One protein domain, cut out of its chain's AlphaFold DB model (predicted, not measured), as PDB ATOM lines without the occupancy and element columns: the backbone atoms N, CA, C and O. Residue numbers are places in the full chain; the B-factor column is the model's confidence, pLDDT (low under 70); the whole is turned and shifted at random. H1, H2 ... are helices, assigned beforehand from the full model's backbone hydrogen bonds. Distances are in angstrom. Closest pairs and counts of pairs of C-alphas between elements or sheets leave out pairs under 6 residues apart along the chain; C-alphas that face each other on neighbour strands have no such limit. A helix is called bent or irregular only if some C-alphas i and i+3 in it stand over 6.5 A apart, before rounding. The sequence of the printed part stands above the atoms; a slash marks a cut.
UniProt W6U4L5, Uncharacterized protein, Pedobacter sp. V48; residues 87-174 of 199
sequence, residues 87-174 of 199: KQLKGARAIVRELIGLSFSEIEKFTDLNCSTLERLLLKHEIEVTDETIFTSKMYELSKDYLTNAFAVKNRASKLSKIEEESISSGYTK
ATOM      1  N   LYS A  87     135.885 118.931 184.596       74.88
ATOM      2  CA  LYS A  87     135.002 117.767 184.786       74.88
ATOM      3  C   LYS A  87     134.232 117.404 183.510       74.88
ATOM      4  O   LYS A  87     134.052 116.223 183.222       74.88
ATOM      5  N   GLN A  88     133.775 118.401 182.749       71.44
ATOM      6  CA  GLN A  88     133.075 118.185 181.476       71.44
ATOM      7  C   GLN A  88     134.028 117.659 180.403       71.44
ATOM      8  O   GLN A  88     133.662 116.746 179.667       71.44
ATOM      9  N   LEU A  89     135.259 118.174 180.368       75.25
ATOM     10  CA  LEU A  89     136.299 117.694 179.458       75.25
ATOM     11  C   LEU A  89     136.668 116.235 179.742       75.25
ATOM     12  O   LEU A  89     136.786 115.445 178.811       75.25
ATOM     13  N   LYS A  90     136.780 115.834 181.015       77.38
ATOM     14  CA  LYS A  90     137.089 114.442 181.383       77.38
ATOM     15  C   LYS A  90     136.019 113.452 180.904       77.38
ATOM     16  O   LYS A  90     136.369 112.398 180.383       77.38
ATOM     17  N   GLY A  91     134.738 113.799 181.047       76.56
ATOM     18  CA  GLY A  91     133.633 112.974 180.546       76.56
ATOM     19  C   GLY A  91     133.594 112.905 179.017       76.56
ATOM     20  O   GLY A  91     133.425 111.829 178.456       76.56
ATOM     21  N   ALA A  92     133.827 114.034 178.344       78.19
ATOM     22  CA  ALA A  92     133.887 114.077 176.886       78.19
ATOM     23  C   ALA A  92     135.057 113.250 176.323       78.19
ATOM     24  O   ALA A  92     134.867 112.524 175.357       78.19
ATOM     25  N   ARG A  93     136.238 113.270 176.959       80.31
ATOM     26  CA  ARG A  93     137.401 112.471 176.527       80.31
ATOM     27  C   ARG A  93     137.134 110.967 176.496       80.31
ATOM     28  O   ARG A  93     137.645 110.296 175.605       80.31
ATOM     29  N   ALA A  94     136.375 110.448 177.465       81.69
ATOM     30  CA  ALA A  94     136.023 109.029 177.509       81.69
ATOM     31  C   ALA A  94     135.188 108.638 176.282       81.69
ATOM     32  O   ALA A  94     135.541 107.704 175.575       81.69
ATOM     33  N   ILE A  95     134.169 109.440 175.973       82.69
ATOM     34  CA  ILE A  95     133.245 109.200 174.858       82.69
ATOM     35  C   ILE A  95     133.940 109.375 173.503       82.69
ATOM     36  O   ILE A  95     133.747 108.575 172.599       82.69
ATOM     37  N   VAL A  96     134.811 110.376 173.355       84.50
ATOM     38  CA  VAL A  96     135.554 110.590 172.098       84.50
ATOM     39  C   VAL A  96     136.480 109.412 171.780       84.50
ATOM     40  O   VAL A  96     136.728 109.122 170.614       84.50
ATOM     41  N   ARG A  97     136.979 108.702 172.799       85.88
ATOM     42  CA  ARG A  97     137.791 107.497 172.596       85.88
ATOM     43  C   ARG A  97     136.968 106.324 172.056       85.88
ATOM     44  O   ARG A  97     137.507 105.519 171.306       85.88
ATOM     45  N   GLU A  98     135.685 106.246 172.403       87.94
ATOM     46  CA  GLU A  98     134.756 105.216 171.913       87.94
ATOM     47  C   GLU A  98     134.382 105.409 170.435       87.94
ATOM     48  O   GLU A  98     133.864 104.489 169.816       87.94
ATOM     49  N   LEU A  99     134.692 106.571 169.844       88.94
ATOM     50  CA  LEU A  99     134.471 106.827 168.416       88.94
ATOM     51  C   LEU A  99     135.463 106.084 167.511       88.94
ATOM     52  O   LEU A  99     135.239 105.988 166.306       88.94
ATOM     53  N   ILE A 100     136.582 105.595 168.059       90.75
ATOM     54  CA  ILE A 100     137.567 104.838 167.281       90.75
ATOM     55  C   ILE A 100     136.914 103.547 166.776       90.75
ATOM     56  O   ILE A 100     136.408 102.753 167.563       90.75
ATOM     57  N   GLY A 101     136.984 103.323 165.465       88.88
ATOM     58  CA  GLY A 101     136.378 102.170 164.797       88.88
ATOM     59  C   GLY A 101     135.010 102.442 164.169       88.88
ATOM     60  O   GLY A 101     134.525 101.583 163.440       88.88
ATOM     61  N   LEU A 102     134.420 103.619 164.394       91.75
ATOM     62  CA  LEU A 102     133.192 104.051 163.723       91.75
ATOM     63  C   LEU A 102     133.508 104.750 162.398       91.75
ATOM     64  O   LEU A 102     134.560 105.375 162.252       91.75
ATOM     65  N   SER A 103     132.584 104.682 161.448       91.62
ATOM     66  CA  SER A 103     132.605 105.506 160.236       91.62
ATOM     67  C   SER A 103     132.241 106.964 160.541       91.62
ATOM     68  O   SER A 103     131.614 107.266 161.561       91.62
ATOM     69  N   PHE A 104     132.590 107.896 159.654       88.88
ATOM     70  CA  PHE A 104     132.247 109.312 159.839       88.88
ATOM     71  C   PHE A 104     130.733 109.541 159.876       88.88
ATOM     72  O   PHE A 104     130.263 110.310 160.715       88.88
ATOM     73  N   SER A 105     129.962 108.801 159.071       88.62
ATOM     74  CA  SER A 105     128.494 108.828 159.128       88.62
ATOM     75  C   SER A 105     127.952 108.372 160.489       88.62
ATOM     76  O   SER A 105     127.002 108.947 161.026       88.62
ATOM     77  N   GLU A 106     128.556 107.344 161.088       89.19
ATOM     78  CA  GLU A 106     128.178 106.878 162.426       89.19
ATOM     79  C   GLU A 106     128.579 107.873 163.512       89.19
ATOM     80  O   GLU A 106     127.808 108.090 164.445       89.19
ATOM     81  N   ILE A 107     129.733 108.528 163.378       88.62
ATOM     82  CA  ILE A 107     130.172 109.584 164.297       88.62
ATOM     83  C   ILE A 107     129.213 110.769 164.248       88.62
ATOM     84  O   ILE A 107     128.830 111.275 165.306       88.62
ATOM     85  N   GLU A 108     128.787 111.194 163.057       88.00
ATOM     86  CA  GLU A 108     127.782 112.247 162.916       88.00
ATOM     87  C   GLU A 108     126.477 111.851 163.597       88.00
ATOM     88  O   GLU A 108     125.949 112.628 164.381       88.00
ATOM     89  N   LYS A 109     125.984 110.625 163.398       87.00
ATOM     90  CA  LYS A 109     124.753 110.157 164.058       87.00
ATOM     91  C   LYS A 109     124.898 110.052 165.575       87.00
ATOM     92  O   LYS A 109     123.986 110.422 166.308       87.00
ATOM     93  N   PHE A 110     126.032 109.546 166.055       84.12
ATOM     94  CA  PHE A 110     126.274 109.309 167.475       84.12
ATOM     95  C   PHE A 110     126.480 110.614 168.245       84.12
ATOM     96  O   PHE A 110     125.961 110.799 169.346       84.12
ATOM     97  N   THR A 111     127.255 111.533 167.672       77.69
ATOM     98  CA  THR A 111     127.569 112.811 168.314       77.69
ATOM     99  C   THR A 111     126.563 113.899 167.969       77.69
ATOM    100  O   THR A 111     126.478 114.884 168.706       77.69
ATOM    101  N   ASP A 112     125.794 113.730 166.889       78.94
ATOM    102  CA  ASP A 112     124.906 114.723 166.272       78.94
ATOM    103  C   ASP A 112     125.656 116.068 166.082       78.94
ATOM    104  O   ASP A 112     125.187 117.168 166.385       78.94
ATOM    105  N   LEU A 113     126.930 115.945 165.692       80.31
ATOM    106  CA  LEU A 113     127.822 117.022 165.279       80.31
ATOM    107  C   LEU A 113     128.048 116.890 163.776       80.31
ATOM    108  O   LEU A 113     128.189 115.785 163.270       80.31
ATOM    109  N   ASN A 114     128.146 118.023 163.086       82.44
ATOM    110  CA  ASN A 114     128.554 118.043 161.688       82.44
ATOM    111  C   ASN A 114     130.074 117.788 161.585       82.44
ATOM    112  O   ASN A 114     130.875 118.527 162.177       82.44
ATOM    113  N   CYS A 115     130.463 116.760 160.831       84.38
ATOM    114  CA  CYS A 115     131.845 116.313 160.670       84.38
ATOM    115  C   CYS A 115     132.671 117.155 159.688       84.38
ATOM    116  O   CYS A 115     133.894 117.059 159.721       84.38
ATOM    117  N   SER A 116     132.088 118.092 158.937       86.44
ATOM    118  CA  SER A 116     132.823 118.947 157.978       86.44
ATOM    119  C   SER A 116     134.033 119.679 158.577       86.44
ATOM    120  O   SER A 116     135.065 119.883 157.934       86.44
ATOM    121  N   THR A 117     133.943 120.098 159.844       86.38
ATOM    122  CA  THR A 117     135.070 120.756 160.522       86.38
ATOM    123  C   THR A 117     136.138 119.754 160.956       86.38
ATOM    124  O   THR A 117     137.319 120.103 160.939       86.38
ATOM    125  N   LEU A 118     135.738 118.528 161.305       88.00
ATOM    126  CA  LEU A 118     136.648 117.421 161.587       88.00
ATOM    127  C   LEU A 118     137.381 116.992 160.311       88.00
ATOM    128  O   LEU A 118     138.604 116.901 160.326       88.00
ATOM    129  N   GLU A 119     136.665 116.826 159.201       89.50
ATOM    130  CA  GLU A 119     137.229 116.532 157.878       89.50
ATOM    131  C   GLU A 119     138.257 117.581 157.471       89.50
ATOM    132  O   GLU A 119     139.399 117.255 157.166       89.50
ATOM    133  N   ARG A 120     137.907 118.869 157.566       88.75
ATOM    134  CA  ARG A 120     138.840 119.961 157.264       88.75
ATOM    135  C   ARG A 120     140.069 119.955 158.175       88.75
ATOM    136  O   ARG A 120     141.140 120.386 157.751       88.75
ATOM    137  N   LEU A 121     139.926 119.541 159.434       89.62
ATOM    138  CA  LEU A 121     141.052 119.419 160.361       89.62
ATOM    139  C   LEU A 121     141.971 118.268 159.946       89.62
ATOM    140  O   LEU A 121     143.183 118.451 159.927       89.62
ATOM    141  N   LEU A 122     141.410 117.122 159.569       90.56
ATOM    142  CA  LEU A 122     142.169 115.957 159.118       90.56
ATOM    143  C   LEU A 122     142.827 116.182 157.752       90.56
ATOM    144  O   LEU A 122     143.979 115.796 157.567       90.56
ATOM    145  N   LEU A 123     142.174 116.921 156.854       91.50
ATOM    146  CA  LEU A 123     142.730 117.296 155.557       91.50
ATOM    147  C   LEU A 123     144.000 118.150 155.693       91.50
ATOM    148  O   LEU A 123     144.929 118.002 154.906       91.50
ATOM    149  N   LYS A 124     144.104 118.994 156.733       91.62
ATOM    150  CA  LYS A 124     145.351 119.732 157.042       91.62
ATOM    151  C   LYS A 124     146.524 118.821 157.403       91.62
ATOM    152  O   LYS A 124     147.665 119.266 157.370       91.62
ATOM    153  N   HIS A 125     146.234 117.583 157.781       89.88
ATOM    154  CA  HIS A 125     147.210 116.537 158.055       89.88
ATOM    155  C   HIS A 125     147.293 115.517 156.910       89.88
ATOM    156  O   HIS A 125     147.764 114.406 157.140       89.88
ATOM    157  N   GLU A 126     146.831 115.889 155.707       91.56
ATOM    158  CA  GLU A 126     146.866 115.064 154.490       91.56
ATOM    159  C   GLU A 126     146.070 113.755 154.625       91.56
ATOM    160  O   GLU A 126     146.384 112.741 154.008       91.56
ATOM    161  N   ILE A 127     145.030 113.765 155.464       90.62
ATOM    162  CA  ILE A 127     144.101 112.647 155.618       90.62
ATOM    163  C   ILE A 127     142.806 113.024 154.906       90.62
ATOM    164  O   ILE A 127     142.030 113.840 155.405       90.62
ATOM    165  N   GLU A 128     142.579 112.421 153.743       89.12
ATOM    166  CA  GLU A 128     141.288 112.475 153.063       89.12
ATOM    167  C   GLU A 128     140.308 111.523 153.747       89.12
ATOM    168  O   GLU A 128     140.654 110.402 154.127       89.12
ATOM    169  N   VAL A 129     139.087 112.004 153.950       88.25
ATOM    170  CA  VAL A 129     138.043 111.301 154.688       88.25
ATOM    171  C   VAL A 129     136.762 111.343 153.879       88.25
ATOM    172  O   VAL A 129     136.391 112.382 153.339       88.25
ATOM    173  N   THR A 130     136.113 110.192 153.794       88.12
ATOM    174  CA  THR A 130     134.775 110.001 153.231       88.12
ATOM    175  C   THR A 130     133.832 109.521 154.331       88.12
ATOM    176  O   THR A 130     134.287 109.050 155.375       88.12
ATOM    177  N   ASP A 131     132.524 109.566 154.087       85.25
ATOM    178  CA  ASP A 131     131.502 109.145 155.059       85.25
ATOM    179  C   ASP A 131     131.696 107.708 155.574       85.25
ATOM    180  O   ASP A 131     131.382 107.412 156.729       85.25
ATOM    181  N   GLU A 132     132.244 106.827 154.733       88.00
ATOM    182  CA  GLU A 132     132.512 105.412 155.027       88.00
ATOM    183  C   GLU A 132     133.883 105.172 155.675       88.00
ATOM    184  O   GLU A 132     134.184 104.067 156.125       88.00
ATOM    185  N   THR A 133     134.742 106.192 155.725       91.00
ATOM    186  CA  THR A 133     136.090 106.052 156.275       91.00
ATOM    187  C   THR A 133     136.022 105.732 157.762       91.00
ATOM    188  O   THR A 133     135.352 106.418 158.529       91.00
ATOM    189  N   ILE A 134     136.757 104.708 158.193       93.44
ATOM    190  CA  ILE A 134     136.815 104.323 159.603       93.44
ATOM    191  C   ILE A 134     137.719 105.280 160.379       93.44
ATOM    192  O   ILE A 134     138.880 105.507 160.027       93.44
ATOM    193  N   PHE A 135     137.204 105.802 161.487       93.69
ATOM    194  CA  PHE A 135     137.925 106.690 162.378       93.69
ATOM    195  C   PHE A 135     138.995 105.928 163.162       93.69
ATOM    196  O   PHE A 135     138.718 105.113 164.044       93.69
ATOM    197  N   THR A 136     140.255 106.182 162.819       92.31
ATOM    198  CA  THR A 136     141.405 105.458 163.374       92.31
ATOM    199  C   THR A 136     141.972 106.124 164.628       92.31
ATOM    200  O   THR A 136     141.772 107.312 164.882       92.31
ATOM    201  N   SER A 137     142.800 105.390 165.382       91.19
ATOM    202  CA  SER A 137     143.543 105.958 166.517       91.19
ATOM    203  C   SER A 137     144.452 107.128 166.111       91.19
ATOM    204  O   SER A 137     144.669 108.033 166.911       91.19
ATOM    205  N   LYS A 138     144.967 107.144 164.872       91.69
ATOM    206  CA  LYS A 138     145.775 108.263 164.360       91.69
ATOM    207  C   LYS A 138     144.921 109.522 164.194       91.69
ATOM    208  O   LYS A 138     145.329 110.598 164.617       91.69
ATOM    209  N   MET A 139     143.724 109.381 163.620       92.06
ATOM    210  CA  MET A 139     142.769 110.486 163.475       92.06
ATOM    211  C   MET A 139     142.303 110.996 164.842       92.06
ATOM    212  O   MET A 139     142.207 112.207 165.039       92.06
ATOM    213  N   TYR A 140     142.085 110.092 165.802       91.12
ATOM    214  CA  TYR A 140     141.784 110.450 167.188       91.12
ATOM    215  C   TYR A 140     142.874 111.336 167.795       91.12
ATOM    216  O   TYR A 140     142.562 112.416 168.281       91.12
ATOM    217  N   GLU A 141     144.148 110.946 167.732       90.56
ATOM    218  CA  GLU A 141     145.229 111.738 168.338       90.56
ATOM    219  C   GLU A 141     145.327 113.158 167.765       90.56
ATOM    220  O   GLU A 141     145.571 114.107 168.511       90.56
ATOM    221  N   LEU A 142     145.063 113.316 166.466       89.88
ATOM    222  CA  LEU A 142     145.070 114.613 165.783       89.88
ATOM    223  C   LEU A 142     143.851 115.484 166.120       89.88
ATOM    224  O   LEU A 142     143.931 116.708 166.050       89.88
ATOM    225  N   SER A 143     142.720 114.876 166.481       89.75
ATOM    226  CA  SER A 143     141.431 115.573 166.603       89.75
ATOM    227  C   SER A 143     140.803 115.536 168.000       89.75
ATOM    228  O   SER A 143     139.786 116.196 168.229       89.75
ATOM    229  N   LYS A 144     141.401 114.823 168.964       87.75
ATOM    230  CA  LYS A 144     140.842 114.593 170.307       87.75
ATOM    231  C   LYS A 144     140.467 115.874 171.038       87.75
ATOM    232  O   LYS A 144     139.420 115.910 171.682       87.75
ATOM    233  N   ASP A 145     141.273 116.930 170.935       86.12
ATOM    234  CA  ASP A 145     141.007 118.193 171.629       86.12
ATOM    235  C   ASP A 145     139.817 118.924 171.010       86.12
ATOM    236  O   ASP A 145     138.951 119.430 171.726       86.12
ATOM    237  N   TYR A 146     139.729 118.921 169.678       89.38
ATOM    238  CA  TYR A 146     138.582 119.460 168.957       89.38
ATOM    239  C   TYR A 146     137.302 118.705 169.331       89.38
ATOM    240  O   TYR A 146     136.341 119.324 169.788       89.38
ATOM    241  N   LEU A 147     137.311 117.374 169.215       87.56
ATOM    242  CA  LEU A 147     136.147 116.534 169.497       87.56
ATOM    243  C   LEU A 147     135.705 116.635 170.958       87.56
ATOM    244  O   LEU A 147     134.519 116.800 171.236       87.56
ATOM    245  N   THR A 148     136.652 116.627 171.900       87.56
ATOM    246  CA  THR A 148     136.358 116.779 173.332       87.56
ATOM    247  C   THR A 148     135.671 118.115 173.606       87.56
ATOM    248  O   THR A 148     134.670 118.166 174.323       87.56
ATOM    249  N   ASN A 149     136.186 119.201 173.027       84.06
ATOM    250  CA  ASN A 149     135.618 120.532 173.209       84.06
ATOM    251  C   ASN A 149     134.244 120.660 172.549       84.06
ATOM    252  O   ASN A 149     133.304 121.118 173.199       84.06
ATOM    253  N   ALA A 150     134.106 120.216 171.298       85.12
ATOM    254  CA  ALA A 150     132.845 120.242 170.563       85.12
ATOM    255  C   ALA A 150     131.751 119.475 171.320       85.12
ATOM    256  O   ALA A 150     130.659 119.999 171.560       85.12
ATOM    257  N   PHE A 151     132.080 118.279 171.808       85.25
ATOM    258  CA  PHE A 151     131.157 117.442 172.562       85.25
ATOM    259  C   PHE A 151     130.794 118.042 173.929       85.25
ATOM    260  O   PHE A 151     129.630 118.035 174.341       85.25
ATOM    261  N   ALA A 152     131.764 118.619 174.643       82.88
ATOM    262  CA  ALA A 152     131.513 119.272 175.925       82.88
ATOM    263  C   ALA A 152     130.618 120.518 175.784       82.88
ATOM    264  O   ALA A 152     129.714 120.726 176.602       82.88
ATOM    265  N   VAL A 153     130.835 121.324 174.739       82.06
ATOM    266  CA  VAL A 153     130.007 122.497 174.421       82.06
ATOM    267  C   VAL A 153     128.587 122.068 174.068       82.06
ATOM    268  O   VAL A 153     127.634 122.609 174.635       82.06
ATOM    269  N   LYS A 154     128.433 121.056 173.211       82.56
ATOM    270  CA  LYS A 154     127.121 120.529 172.839       82.56
ATOM    271  C   LYS A 154     126.341 120.015 174.048       82.56
ATOM    272  O   LYS A 154     125.221 120.454 174.285       82.56
ATOM    273  N   ASN A 155     126.947 119.157 174.868       81.25
ATOM    274  CA  ASN A 155     126.290 118.623 176.064       81.25
ATOM    275  C   ASN A 155     125.831 119.719 177.025       81.25
ATOM    276  O   ASN A 155     124.797 119.593 177.684       81.25
ATOM    277  N   ARG A 156     126.600 120.804 177.129       76.50
ATOM    278  CA  ARG A 156     126.192 121.973 177.902       76.50
ATOM    279  C   ARG A 156     124.993 122.670 177.261       76.50
ATOM    280  O   ARG A 156     124.057 122.980 177.987       76.50
ATOM    281  N   ALA A 157     125.014 122.900 175.950       78.12
ATOM    282  CA  ALA A 157     123.907 123.520 175.227       78.12
ATOM    283  C   ALA A 157     122.608 122.707 175.375       78.12
ATOM    284  O   ALA A 157     121.586 123.273 175.746       78.12
ATOM    285  N   SER A 158     122.661 121.381 175.215       77.69
ATOM    286  CA  SER A 158     121.497 120.504 175.407       77.69
ATOM    287  C   SER A 158     120.971 120.532 176.845       77.69
ATOM    288  O   SER A 158     119.763 120.583 177.057       77.69
ATOM    289  N   LYS A 159     121.855 120.540 177.854       74.31
ATOM    290  CA  LYS A 159     121.443 120.691 179.262       74.31
ATOM    291  C   LYS A 159     120.782 122.040 179.524       74.31
ATOM    292  O   LYS A 159     119.792 122.090 180.241       74.31
ATOM    293  N   LEU A 160     121.326 123.112 178.953       71.44
ATOM    294  CA  LEU A 160     120.730 124.439 179.064       71.44
ATOM    295  C   LEU A 160     119.357 124.482 178.390       71.44
ATOM    296  O   LEU A 160     118.431 124.964 179.024       71.44
ATOM    297  N   SER A 161     119.193 123.912 177.189       71.06
ATOM    298  CA  SER A 161     117.887 123.829 176.510       71.06
ATOM    299  C   SER A 161     116.838 123.135 177.373       71.06
ATOM    300  O   SER A 161     115.759 123.679 177.568       71.06
ATOM    301  N   LYS A 162     117.182 121.996 177.990       71.19
ATOM    302  CA  LYS A 162     116.271 121.282 178.902       71.19
ATOM    303  C   LYS A 162     115.854 122.139 180.097       71.19
ATOM    304  O   LYS A 162     114.676 122.218 180.414       71.19
ATOM    305  N   ILE A 163     116.809 122.832 180.719       68.88
ATOM    306  CA  ILE A 163     116.525 123.756 181.829       68.88
ATOM    307  C   ILE A 163     115.621 124.908 181.359       68.88
ATOM    308  O   ILE A 163     114.738 125.345 182.099       68.88
ATOM    309  N   GLU A 164     115.826 125.418 180.142       66.00
ATOM    310  CA  GLU A 164     114.980 126.458 179.556       66.00
ATOM    311  C   GLU A 164     113.555 125.948 179.285       66.00
ATOM    312  O   GLU A 164     112.599 126.621 179.661       66.00
ATOM    313  N   GLU A 165     113.397 124.757 178.708       72.75
ATOM    314  CA  GLU A 165     112.101 124.105 178.466       72.75
ATOM    315  C   GLU A 165     111.339 123.835 179.774       72.75
ATOM    316  O   GLU A 165     110.161 124.178 179.899       72.75
ATOM    317  N   GLU A 166     112.019 123.308 180.796       65.12
ATOM    318  CA  GLU A 166     111.468 123.108 182.144       65.12
ATOM    319  C   GLU A 166     111.024 124.436 182.773       65.12
ATOM    320  O   GLU A 166     109.945 124.535 183.364       65.12
ATOM    321  N   SER A 167     111.814 125.497 182.592       63.53
ATOM    322  CA  SER A 167     111.468 126.837 183.072       63.53
ATOM    323  C   SER A 167     110.230 127.391 182.358       63.53
ATOM    324  O   SER A 167     109.339 127.936 183.008       63.53
ATOM    325  N   ILE A 168     110.132 127.220 181.037       65.19
ATOM    326  CA  ILE A 168     108.977 127.668 180.246       65.19
ATOM    327  C   ILE A 168     107.713 126.899 180.646       65.19
ATOM    328  O   ILE A 168     106.682 127.517 180.910       65.19
ATOM    329  N   SER A 169     107.795 125.570 180.765       70.00
ATOM    330  CA  SER A 169     106.665 124.723 181.184       70.00
ATOM    331  C   SER A 169     106.171 125.046 182.602       70.00
ATOM    332  O   SER A 169     104.975 124.978 182.874       70.00
ATOM    333  N   SER A 170     107.066 125.510 183.479       67.44
ATOM    334  CA  SER A 170     106.747 125.984 184.832       67.44
ATOM    335  C   SER A 170     106.140 127.401 184.870       67.44
ATOM    336  O   SER A 170     105.976 127.982 185.946       67.44
ATOM    337  N   GLY A 171     105.824 127.982 183.706       59.72
ATOM    338  CA  GLY A 171     105.176 129.285 183.568       59.72
ATOM    339  C   GLY A 171     106.129 130.481 183.605       59.72
ATOM    340  O   GLY A 171     105.675 131.613 183.777       59.72
ATOM    341  N   TYR A 172     107.443 130.270 183.466       57.62
ATOM    342  CA  TYR A 172     108.393 131.374 183.381       57.62
ATOM    343  C   TYR A 172     108.573 131.861 181.937       57.62
ATOM    344  O   TYR A 172     108.664 131.078 180.997       57.62
ATOM    345  N   THR A 173     108.710 133.173 181.754       59.97
ATOM    346  CA  THR A 173     108.934 133.795 180.436       59.97
ATOM    347  C   THR A 173     110.377 134.268 180.273       59.97
ATOM    348  O   THR A 173     110.915 134.949 181.153       59.97
ATOM    349  N   LYS A 174     111.005 133.910 179.142       58.84
ATOM    350  CA  LYS A 174     112.377 134.313 178.789       58.84
ATOM    351  C   LYS A 174     112.414 135.797 178.406       58.84
ATOM    352  O   LYS A 174     111.720 136.231 177.488       58.84
TER     353      LYS A 174
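Overview. This is residues 87 to 174 of the 199 residues of an uncharacterized protein of Pedobacter sp. V48 (UniProt W6U4L5). One long helix, H4, makes the length of this domain, and three short helices, H1, H2 and H3, gather loosely round its first half as a small head. H1 crosses H4, H3 makes a helical hairpin with it through a long loop, and the farther part of H4 sticks out as an arm, with residues 157 to 163 and 165 to 171 standing free. The printed part has 88 residues with four named helices in the order H1, H2, H3, H4 and no named strand, and its class is all helix. It is loose, with a radius of gyration of the C-alphas of 15.7 A and spans of 52 by 25 by 21 A.

Along the chain. H1, residues 87 to 98, begins at C-alpha 87 (135.002, 117.767, 184.786) and is 18.0 A long. H2 is residues 104 to 111 and H3 residues 116 to 123. H4, residues 137 to 169, runs 43.9 A from C-alpha 137 (143.543, 105.958, 166.517) to C-alpha 169 (106.665, 124.723, 181.184). H4 is irregular, with C-alphas 142 and 145 8.0 A apart, and has a kink of 66 degrees near residue 144.

Arrangement. H1 touches H4 at residues 140 to 152 of H4 alone; the closest C-alphas, of Ala 92 and Thr 148, are 5.1 A apart. Their tilt is steep, 56 degrees, opposite ways. H2 and H4 are close but not clearly touching, with the closest C-alphas, of Thr 111 and Phe 151, at 7.2 A. H3 touches H4 at residues 139 to 147 of H4 alone, closest at the C-alphas of Leu 122 and Met 139, 7.0 A, with a shallow tilt of 12 degrees, opposite ways. H1 and H3 are apart. Every O i to N i+4 pair is within hydrogen-bond range in H2 and H3, against 6 of 8 in H1 and 27 of 29 in H4.

Size, cuts and confidence. The two C-alphas farthest apart, of Glu 126 and Gly 171, are 52.8 A from each other. The printed part has no cut. The links H1 to H2 and H2 to H3 are tight; that from H3 to H4, residues 124 to 136, is long. The mean pLDDT of the printed part is 82.5, and residues 163 to 164, 166 to 168 and 170 to 174 are under 70.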